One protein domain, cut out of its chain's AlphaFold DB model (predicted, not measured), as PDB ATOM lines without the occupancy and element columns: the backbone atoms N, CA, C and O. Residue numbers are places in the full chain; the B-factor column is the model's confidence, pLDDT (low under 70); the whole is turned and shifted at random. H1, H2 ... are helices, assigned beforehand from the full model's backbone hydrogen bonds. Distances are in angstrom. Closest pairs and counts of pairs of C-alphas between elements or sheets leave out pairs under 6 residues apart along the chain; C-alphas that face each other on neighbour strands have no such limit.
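Overview. This is residues 36 to 111 of the 119 residues of an uncharacterized protein of Rhizobium sp. Leaf453 (UniProt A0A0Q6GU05). Two longer helices, H1 and H4, meet near their last residues as an L, while two short helices, H2 and H3, sit apart from them on loops. The long unnamed stretch of residues 81 to 95 passes through the middle of the model on its way from H3 to H4. The printed part has 76 residues with four named helices, H1 to H4 in chain order, and no named strand; the class is all helix, with helices holding 42 of the 76 residues. It is compact, with a radius of gyration of the C-alphas of 11.3 A, and rounded, spanning 33 by 25 by 23 A.

Arrangement. Start with H1, residues 36 to 52, which has a kink of 31 degrees near residue 45. With residues 46 to 52 alone it touches H4, residues 96 to 109; look at the closest C-alphas, those of Pro 49 and Leu 106, 5.4 A apart. The lines of H1 and H4 are about perpendicular, at 78 degrees. H2, residues 62 to 67, touches no helix, and neither does H3, residues 76 to 80. Every O i to N i+4 pair is within hydrogen-bond range in H2, H3 and H4; in H1, 11 of 13 are.

Along the chain. Find C-alpha 36 at (9.615, -23.182, -46.587); from there H1 runs 24.9 A to Ser 52. H2 goes from Pro 62 to Ala 67, and H3 from Glu 76 to Arg 80. H4 begins at Ala 96 and runs 19.8 A to C-alpha 109 at (27.872, -26.165, -29.026).

Size, cuts and confidence. The two farthest C-alphas, those of Met 77 and Gly 111, are 34.5 A apart. The printed part has no cut. The link from H3 to H4 is long, with 15 residues. The mean pLDDT of the printed part is 91.6, and no printed residue is under 70.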
ATOM      1  N   ARG A  36       9.059 -24.519 -46.837       90.31
ATOM      2  CA  ARG A  36       9.615 -23.182 -46.587       90.31
ATOM      3  C   ARG A  36       9.783 -22.872 -45.096       90.31
ATOM      4  O   ARG A  36      10.716 -22.166 -44.722       90.31
ATOM      5  N   GLN A  37       8.864 -23.352 -44.263       93.50
ATOM      6  CA  GLN A  37       8.932 -23.177 -42.814       93.50
ATOM      7  C   GLN A  37       9.976 -24.114 -42.211       93.50
ATOM      8  O   GLN A  37      10.789 -23.641 -41.426       93.50
ATOM      9  N   GLN A  38      10.039 -25.369 -42.665       93.75
ATOM     10  CA  GLN A  38      11.092 -26.323 -42.293       93.75
ATOM     11  C   GLN A  38      12.492 -25.716 -42.481       93.75
ATOM     12  O   GLN A  38      13.237 -25.541 -41.520       93.75
ATOM     13  N   GLN A  39      12.778 -25.227 -43.693       92.81
ATOM     14  CA  GLN A  39      14.042 -24.555 -44.024       92.81
ATOM     15  C   GLN A  39      14.322 -23.347 -43.123       92.81
ATOM     16  O   GLN A  39      15.470 -23.039 -42.807       92.81
ATOM     17  N   ARG A  40      13.276 -22.610 -42.734       94.38
ATOM     18  CA  ARG A  40      13.421 -21.431 -41.882       94.38
ATOM     19  C   ARG A  40      13.784 -21.814 -40.452       94.38
ATOM     20  O   ARG A  40      14.622 -21.132 -39.867       94.38
ATOM     21  N   GLU A  41      13.181 -22.865 -39.907       95.06
ATOM     22  CA  GLU A  41      13.512 -23.375 -38.572       95.06
ATOM     23  C   GLU A  41      14.926 -23.970 -38.540       95.06
ATOM     24  O   GLU A  41      15.714 -23.629 -37.658       95.06
ATOM     25  N   GLU A  42      15.313 -24.728 -39.565       93.56
ATOM     26  CA  GLU A  42      16.688 -25.218 -39.725       93.56
ATOM     27  C   GLU A  42      17.705 -24.068 -39.792       93.56
ATOM     28  O   GLU A  42      18.715 -24.067 -39.081       93.56
ATOM     29  N   GLN A  43      17.415 -23.025 -40.579       95.06
ATOM     30  CA  GLN A  43      18.289 -21.855 -40.674       95.06
ATOM     31  C   GLN A  43      18.413 -21.103 -39.348       95.06
ATOM     32  O   GLN A  43      19.486 -20.564 -39.079       95.06
ATOM     33  N   LYS A  44      17.373 -21.068 -38.500       95.44
ATOM     34  CA  LYS A  44      17.482 -20.480 -37.152       95.44
ATOM     35  C   LYS A  44      18.487 -21.240 -36.293       95.44
ATOM     36  O   LYS A  44      19.277 -20.604 -35.602       95.44
ATOM     37  N   ILE A  45      18.496 -22.570 -36.361       94.69
ATOM     38  CA  ILE A  45      19.497 -23.366 -35.644       94.69
ATOM     39  C   ILE A  45      20.890 -23.080 -36.187       94.69
ATOM     40  O   ILE A  45      21.786 -22.748 -35.417       94.69
ATOM     41  N   MET A  46      21.061 -23.084 -37.509       95.38
ATOM     42  CA  MET A  46      22.361 -22.834 -38.140       95.38
ATOM     43  C   MET A  46      22.862 -21.388 -37.982       95.38
ATOM     44  O   MET A  46      24.059 -21.126 -38.124       95.38
ATOM     45  N   GLN A  47      21.993 -20.431 -37.640       96.19
ATOM     46  CA  GLN A  47      22.408 -19.072 -37.278       96.19
ATOM     47  C   GLN A  47      23.271 -19.048 -36.010       96.19
ATOM     48  O   GLN A  47      24.126 -18.167 -35.896       96.19
ATOM     49  N   ILE A  48      23.095 -19.991 -35.079       95.94
ATOM     50  CA  ILE A  48      23.849 -20.052 -33.818       95.94
ATOM     51  C   ILE A  48      25.349 -20.306 -34.079       95.94
ATOM     52  O   ILE A  48      26.150 -19.408 -33.794       95.94
ATOM     53  N   PRO A  49      25.766 -21.438 -34.687       96.31
ATOM     54  CA  PRO A  49      27.169 -21.683 -35.010       96.31
ATOM     55  C   PRO A  49      27.724 -20.649 -35.998       96.31
ATOM     56  O   PRO A  49      28.843 -20.174 -35.821       96.31
ATOM     57  N   ALA A  50      26.940 -20.192 -36.985       96.25
ATOM     58  CA  ALA A  50      27.387 -19.142 -37.908       96.25
ATOM     59  C   ALA A  50      27.700 -17.811 -37.202       96.25
ATOM     60  O   ALA A  50      28.577 -17.057 -37.635       96.25
ATOM     61  N   SER A  51      26.970 -17.499 -36.125       97.06
ATOM     62  CA  SER A  51      27.247 -16.337 -35.276       97.06
ATOM     63  C   SER A  51      28.522 -16.535 -34.466       97.06
ATOM     64  O   SER A  51      29.350 -15.624 -34.443       97.06
ATOM     65  N   SER A  52      28.688 -17.718 -33.866       97.12
ATOM     66  CA  SER A  52      29.873 -18.100 -33.085       97.12
ATOM     67  C   SER A  52      31.157 -18.019 -33.921       97.12
ATOM     68  O   SER A  52      32.121 -17.363 -33.533       97.12
ATOM     69  N   LEU A  53      31.121 -18.549 -35.148       96.44
ATOM     70  CA  LEU A  53      32.233 -18.517 -36.110       96.44
ATOM     71  C   LEU A  53      32.510 -17.124 -36.700       96.44
ATOM     72  O   LEU A  53      33.465 -16.933 -37.452       96.44
ATOM     73  N   GLY A  54      31.682 -16.125 -36.391       95.81
ATOM     74  CA  GLY A  54      31.935 -14.747 -36.793       95.81
ATOM     75  C   GLY A  54      31.672 -14.441 -38.269       95.81
ATOM     76  O   GLY A  54      32.111 -13.394 -38.748       95.81
ATOM     77  N   TYR A  55      30.929 -15.284 -38.996       95.12
ATOM     78  CA  TYR A  55      30.650 -15.080 -40.429       95.12
ATOM     79  C   TYR A  55      29.900 -13.779 -40.738       95.12
ATOM     80  O   TYR A  55      29.940 -13.276 -41.860       95.12
ATOM     81  N   TRP A  56      29.252 -13.180 -39.738       94.38
ATOM     82  CA  TRP A  56      28.663 -11.851 -39.863       94.38
ATOM     83  C   TRP A  56      29.685 -10.782 -40.272       94.38
ATOM     84  O   TRP A  56      29.280  -9.819 -40.913       94.38
ATOM     85  N   LYS A  57      30.982 -10.949 -39.968       93.38
ATOM     86  CA  LYS A  57      32.049  -9.996 -40.329       93.38
ATOM     87  C   LYS A  57      32.218  -9.848 -41.842       93.38
ATOM     88  O   LYS A  57      32.483  -8.749 -42.316       93.38
ATOM     89  N   THR A  58      32.026 -10.936 -42.585       90.94
ATOM     90  CA  THR A  58      32.174 -10.991 -44.048       90.94
ATOM     91  C   THR A  58      30.836 -11.115 -44.776       90.94
ATOM     92  O   THR A  58      30.799 -11.174 -45.999       90.94
ATOM     93  N   CYS A  59      29.719 -11.167 -44.048       89.75
ATOM     94  CA  CYS A  59      28.394 -11.263 -44.649       89.75
ATOM     95  C   CYS A  59      28.024  -9.968 -45.380       89.75
ATOM     96  O   CYS A  59      28.268  -8.870 -44.875       89.75
ATOM     97  N   THR A  60      27.352 -10.087 -46.526       89.19
ATOM     98  CA  THR A  60      26.851  -8.955 -47.319       89.19
ATOM     99  C   THR A  60      25.647  -8.259 -46.676       89.19
ATOM    100  O   THR A  60      25.478  -7.052 -46.864       89.19
ATOM    101  N   LEU A  61      24.872  -8.949 -45.826       91.25
ATOM    102  CA  LEU A  61      23.711  -8.386 -45.132       91.25
ATOM    103  C   LEU A  61      24.123  -7.375 -44.042       91.25
ATOM    104  O   LEU A  61      24.763  -7.755 -43.055       91.25
ATOM    105  N   PRO A  62      23.700  -6.096 -44.140       93.56
ATOM    106  CA  PRO A  62      24.032  -5.082 -43.138       93.56
ATOM    107  C   PRO A  62      23.495  -5.393 -41.735       93.56
ATOM    108  O   PRO A  62      24.120  -5.027 -40.742       93.56
ATOM    109  N   SER A  63      22.347  -6.073 -41.636       95.00
ATOM    110  CA  SER A  63      21.746  -6.471 -40.359       95.00
ATOM    111  C   SER A  63      22.646  -7.420 -39.567       95.00
ATOM    112  O   SER A  63      22.807  -7.220 -38.365       95.00
ATOM    113  N   CYS A  64      23.287  -8.387 -40.231       95.75
ATOM    114  CA  CYS A  64      24.216  -9.312 -39.584       95.75
ATOM    115  C   CYS A  64      25.428  -8.573 -39.003       95.75
ATOM    116  O   CYS A  64      25.779  -8.766 -37.840       95.75
ATOM    117  N   ARG A  65      26.031  -7.667 -39.792       94.81
ATOM    118  CA  ARG A  65      27.182  -6.858 -39.357       94.81
ATOM    119  C   ARG A  65      26.846  -5.991 -38.144       94.81
ATOM    120  O   ARG A  65      27.598  -5.990 -37.174       94.81
ATOM    121  N   ARG A  66      25.703  -5.295 -38.169       96.38
ATOM    122  CA  ARG A  66      25.260  -4.439 -37.052       96.38
ATOM    123  C   ARG A  66      24.952  -5.236 -35.787       96.38
ATOM    124  O   ARG A  66      25.329  -4.813 -34.702       96.38
ATOM    125  N   ALA A  67      24.293  -6.383 -35.932       97.00
ATOM    126  CA  ALA A  67      23.937  -7.240 -34.806       97.00
ATOM    127  C   ALA A  67      25.122  -8.046 -34.248       97.00
ATOM    128  O   ALA A  67      24.960  -8.693 -33.219       97.00
ATOM    129  N   LYS A  68      26.278  -8.046 -34.934       96.62
ATOM    130  CA  LYS A  68      27.434  -8.911 -34.638       96.62
ATOM    131  C   LYS A  68      27.045 -10.392 -34.503       96.62
ATOM    132  O   LYS A  68      27.579 -11.117 -33.670       96.62
ATOM    133  N   ALA A  69      26.076 -10.818 -35.310       97.06
ATOM    134  CA  ALA A  69      25.502 -12.158 -35.294       97.06
ATOM    135  C   ALA A  69      24.830 -12.464 -36.639       97.06
ATOM    136  O   ALA A  69      24.404 -11.556 -37.355       97.06
ATOM    137  N   CYS A  70      24.697 -13.742 -36.984       96.25
ATOM    138  CA  CYS A  70      23.917 -14.172 -38.136       96.25
ATOM    139  C   CYS A  70      22.422 -13.916 -37.882       96.25
ATOM    140  O   CYS A  70      21.850 -14.408 -36.916       96.25
ATOM    141  N   ARG A  71      21.786 -13.134 -38.758       95.62
ATOM    142  CA  ARG A  71      20.340 -12.828 -38.733       95.62
ATOM    143  C   ARG A  71      19.668 -13.072 -40.089       95.62
ATOM    144  O   ARG A  71      18.531 -12.662 -40.307       95.62
ATOM    145  N   GLY A  72      20.415 -13.643 -41.029       93.25
ATOM    146  CA  GLY A  72      19.994 -13.797 -42.412       93.25
ATOM    147  C   GLY A  72      19.155 -15.047 -42.619       93.25
ATOM    148  O   GLY A  72      19.395 -16.074 -41.991       93.25
ATOM    149  N   PHE A  73      18.238 -14.958 -43.572       95.12
ATOM    150  CA  PHE A  73      17.528 -16.096 -44.137       95.12
ATOM    151  C   PHE A  73      17.736 -16.098 -45.646       95.12
ATOM    152  O   PHE A  73      17.903 -15.030 -46.241       95.12
ATOM    153  N   LEU A  74      17.719 -17.275 -46.261       92.06
ATOM    154  CA  LEU A  74      17.740 -17.377 -47.712       92.06
ATOM    155  C   LEU A  74      16.467 -16.756 -48.295       92.06
ATOM    156  O   LEU A  74      15.347 -17.093 -47.897       92.06
ATOM    157  N   SER A  75      16.634 -15.881 -49.284       90.38
ATOM    158  CA  SER A  75      15.523 -15.459 -50.137       90.38
ATOM    159  C   SER A  75      14.998 -16.640 -50.965       90.38
ATOM    160  O   SER A  75      15.600 -17.717 -51.012       90.38
ATOM    161  N   GLU A  76      13.836 -16.487 -51.599       89.38
ATOM    162  CA  GLU A  76      13.305 -17.534 -52.482       89.38
ATOM    163  C   GLU A  76      14.260 -17.803 -53.649       89.38
ATOM    164  O   GLU A  76      14.572 -18.954 -53.951       89.38
ATOM    165  N   MET A  77      14.816 -16.734 -54.222       89.19
ATOM    166  CA  MET A  77      15.824 -16.822 -55.273       89.19
ATOM    167  C   MET A  77      17.058 -17.593 -54.796       89.19
ATOM    168  O   MET A  77      17.415 -18.589 -55.417       89.19
ATOM    169  N   GLN A  78      17.640 -17.214 -53.651       88.44
ATOM    170  CA  GLN A  78      18.819 -17.895 -53.102       88.44
ATOM    171  C   GLN A  78      18.553 -19.376 -52.827       88.44
ATOM    172  O   GLN A  78      19.402 -20.203 -53.123       88.44
ATOM    173  N   SER A  79      17.363 -19.741 -52.338       85.62
ATOM    174  CA  SER A  79      17.021 -21.151 -52.086       85.62
ATOM    175  C   SER A  79      16.942 -22.029 -53.343       85.62
ATOM    176  O   SER A  79      16.901 -23.252 -53.223       85.62
ATOM    177  N   ARG A  80      16.909 -21.416 -54.534       87.50
ATOM    178  CA  ARG A  80      16.930 -22.093 -55.839       87.50
ATOM    179  C   ARG A  80      18.275 -21.952 -56.561       87.50
ATOM    180  O   ARG A  80      18.459 -22.554 -57.612       87.50
ATOM    181  N   THR A  81      19.201 -21.150 -56.036       84.56
ATOM    182  CA  THR A  81      20.495 -20.888 -56.672       84.56
ATOM    183  C   THR A  81      21.515 -21.966 -56.283       84.56
ATOM    184  O   THR A  81      21.696 -22.224 -55.090       84.56
ATOM    185  N   PRO A  82      22.234 -22.566 -57.252       81.19
ATOM    186  CA  PRO A  82      23.339 -23.476 -56.962       81.19
ATOM    187  C   PRO A  82      24.372 -22.847 -56.016       81.19
ATOM    188  O   PRO A  82      24.694 -21.666 -56.123       81.19
ATOM    189  N   GLY A  83      24.884 -23.636 -55.071       76.81
ATOM    190  CA  GLY A  83      25.830 -23.168 -54.049       76.81
ATOM    191  C   GLY A  83      25.180 -22.640 -52.765       76.81
ATOM    192  O   GLY A  83      25.871 -22.470 -51.763       76.81
ATOM    193  N   TYR A  84      23.859 -22.444 -52.739       82.88
ATOM    194  CA  TYR A  84      23.108 -22.304 -51.492       82.88
ATOM    195  C   TYR A  84      22.481 -23.639 -51.115       82.88
ATOM    196  O   TYR A  84      21.793 -24.272 -51.911       82.88
ATOM    197  N   HIS A  85      22.689 -24.051 -49.872       87.62
ATOM    198  CA  HIS A  85      22.034 -25.222 -49.315       87.62
ATOM    199  C   HIS A  85      20.977 -24.759 -48.310       87.62
ATOM    200  O   HIS A  85      21.257 -23.929 -47.447       87.62
ATOM    201  N   LYS A  86      19.755 -25.280 -48.449       89.94
ATOM    202  CA  LYS A  86      18.528 -24.751 -47.823       89.94
ATOM    203  C   LYS A  86      18.564 -24.692 -46.287       89.94
ATOM    204  O   LYS A  86      17.945 -23.803 -45.705       89.94
ATOM    205  N   LEU A  87      19.332 -25.595 -45.679       89.12
ATOM    206  CA  LEU A  87      19.607 -25.680 -44.239       89.12
ATOM    207  C   LEU A  87      20.370 -24.455 -43.701       89.12
ATOM    208  O   LEU A  87      20.206 -24.053 -42.554       89.12
ATOM    209  N   PHE A  88      21.253 -23.872 -44.515       92.38
ATOM    210  CA  PHE A  88      22.250 -22.916 -44.048       92.38
ATOM    211  C   PHE A  88      21.820 -21.466 -44.323       92.38
ATOM    212  O   PHE A  88      21.396 -21.149 -45.439       92.38
ATOM    213  N   PRO A  89      21.958 -20.541 -43.352       93.25
ATOM    214  CA  PRO A  89      21.736 -19.123 -43.593       93.25
ATOM    215  C   PRO A  89      22.741 -18.561 -44.615       93.25
ATOM    216  O   PRO A  89      23.845 -19.088 -44.780       93.25
ATOM    217  N   PRO A  90      22.437 -17.406 -45.235       89.81
ATOM    218  CA  PRO A  90      23.253 -16.831 -46.308       89.81
ATOM    219  C   PRO A  90      24.686 -16.464 -45.887       89.81
ATOM    220  O   PRO A  90      25.545 -16.279 -46.739       89.81
ATOM    221  N   CYS A  91      24.984 -16.374 -44.585       90.25
ATOM    222  CA  CYS A  91      26.346 -16.123 -44.092       90.25
ATOM    223  C   CYS A  91      27.327 -17.281 -44.375       90.25
ATOM    224  O   CYS A  91      28.540 -17.079 -44.344       90.25
ATOM    225  N   ILE A  92      26.810 -18.483 -44.643       90.06
ATOM    226  CA  ILE A  92      27.583 -19.722 -44.842       90.06
ATOM    227  C   ILE A  92      27.843 -19.984 -46.340       90.06
ATOM    228  O   ILE A  92      28.483 -20.964 -46.696       90.06
ATOM    229  N   HIS A  93      27.389 -19.098 -47.230       79.44
ATOM    230  CA  HIS A  93      27.408 -19.294 -48.684       79.44
ATOM    231  C   HIS A  93      28.775 -19.658 -49.301       79.44
ATOM    232  O   HIS A  93      28.781 -20.297 -50.348       79.44
ATOM    233  N   ASP A  94      29.907 -19.326 -48.665       74.00
ATOM    234  CA  ASP A  94      31.270 -19.513 -49.211       74.00
ATOM    235  C   ASP A  94      31.748 -20.989 -49.259       74.00
ATOM    236  O   ASP A  94      32.900 -21.307 -48.955       74.00
ATOM    237  N   GLY A  95      30.865 -21.908 -49.655       75.94
ATOM    238  CA  GLY A  95      31.186 -23.275 -50.047       75.94
ATOM    239  C   GLY A  95      31.257 -24.294 -48.909       75.94
ATOM    240  O   GLY A  95      30.996 -24.010 -47.736       75.94
ATOM    241  N   ALA A  96      31.630 -25.519 -49.287       81.00
ATOM    242  CA  ALA A  96      31.643 -26.697 -48.416       81.00
ATOM    243  C   ALA A  96      32.500 -26.516 -47.148       81.00
ATOM    244  O   ALA A  96      32.140 -27.024 -46.091       81.00
ATOM    245  N   HIS A  97      33.584 -25.732 -47.219       86.31
ATOM    246  CA  HIS A  97      34.432 -25.436 -46.057       86.31
ATOM    247  C   HIS A  97      33.642 -24.753 -44.927       86.31
ATOM    248  O   HIS A  97      33.720 -25.184 -43.775       86.31
ATOM    249  N   ARG A  98      32.839 -23.721 -45.237       90.00
ATOM    250  CA  ARG A  98      32.058 -23.023 -44.205       90.00
ATOM    251  C   ARG A  98      30.938 -23.893 -43.664       90.00
ATOM    252  O   ARG A  98      30.626 -23.790 -42.480       90.00
ATOM    253  N   GLN A  99      30.348 -24.735 -44.510       91.38
ATOM    254  CA  GLN A  99      29.311 -25.688 -44.112       91.38
ATOM    255  C   GLN A  99      29.871 -26.712 -43.119       91.38
ATOM    256  O   GLN A  99      29.322 -26.854 -42.030       91.38
ATOM    257  N   ALA A 100      31.012 -27.332 -43.435       91.88
ATOM    258  CA  ALA A 100      31.687 -28.279 -42.552       91.88
ATOM    259  C   ALA A 100      32.073 -27.640 -41.208       91.88
ATOM    260  O   ALA A 100      31.754 -28.184 -40.154       91.88
ATOM    261  N   ALA A 101      32.669 -26.442 -41.231       93.94
ATOM    262  CA  ALA A 101      32.998 -25.710 -40.007       93.94
ATOM    263  C   ALA A 101      31.749 -25.355 -39.180       93.94
ATOM    264  O   ALA A 101      31.787 -25.421 -37.956       93.94
ATOM    265  N   THR A 102      30.627 -25.026 -39.832       94.62
ATOM    266  CA  THR A 102      29.353 -24.757 -39.144       94.62
ATOM    267  C   THR A 102      28.826 -26.003 -38.443       94.62
ATOM    268  O   THR A 102      28.410 -25.908 -37.294       94.62
ATOM    269  N   LEU A 103      28.841 -27.157 -39.114       93.31
ATOM    270  CA  LEU A 103      28.385 -28.418 -38.527       93.31
ATOM    271  C   LEU A 103      29.283 -28.846 -37.361       93.31
ATOM    272  O   LEU A 103      28.772 -29.239 -36.317       93.31
ATOM    273  N   LYS A 104      30.606 -28.682 -37.502       94.81
ATOM    274  CA  LYS A 104      31.568 -28.924 -36.420       94.81
ATOM    275  C   LYS A 104      31.298 -28.022 -35.214       94.81
ATOM    276  O   LYS A 104      31.242 -28.490 -34.081       94.81
ATOM    277  N   GLU A 105      31.074 -26.734 -35.454       95.81
ATOM    278  CA  GLU A 105      30.750 -25.789 -34.385       95.81
ATOM    279  C   GLU A 105      29.399 -26.095 -33.731       95.81
ATOM    280  O   GLU A 105      29.257 -25.960 -32.518       95.81
ATOM    281  N   LEU A 106      28.405 -26.533 -34.507       93.75
ATOM    282  CA  LEU A 106      27.108 -26.941 -33.978       93.75
ATOM    283  C   LEU A 106      27.246 -28.144 -33.038       93.75
ATOM    284  O   LEU A 106      26.715 -28.104 -31.930       93.75
ATOM    285  N   ALA A 107      28.002 -29.167 -33.448       91.94
ATOM    286  CA  ALA A 107      28.309 -30.332 -32.621       91.94
ATOM    287  C   ALA A 107      28.991 -29.920 -31.307       91.94
ATOM    288  O   ALA A 107      28.525 -30.289 -30.227       91.94
ATOM    289  N   ARG A 108      30.012 -29.051 -31.386       94.19
ATOM    290  CA  ARG A 108      30.704 -28.495 -30.214       94.19
ATOM    291  C   ARG A 108      29.752 -27.751 -29.272       94.19
ATOM    292  O   ARG A 108      29.840 -27.911 -28.058       94.19
ATOM    293  N   LEU A 109      28.850 -26.930 -29.811       92.50
ATOM    294  CA  LEU A 109      27.872 -26.165 -29.026       92.50
ATOM    295  C   LEU A 109      26.806 -27.053 -28.371       92.50
ATOM    296  O   LEU A 109      26.313 -26.702 -27.301       92.50
ATOM    297  N   TRP A 110      26.470 -28.191 -28.979       88.75
ATOM    298  CA  TRP A 110      25.577 -29.196 -28.396       88.75
ATOM    299  C   TRP A 110      26.278 -30.206 -27.485       88.75
ATOM    300  O   TRP A 110      25.613 -31.067 -26.917       88.75
ATOM    301  N   GLY A 111      27.596 -30.093 -27.302       88.62
ATOM    302  CA  GLY A 111      28.358 -31.012 -26.461       88.62
ATOM    303  C   GLY A 111      28.455 -32.424 -27.039       88.62
ATOM    304  O   GLY A 111      28.696 -33.368 -26.291       88.62
TER     305      GLY A 111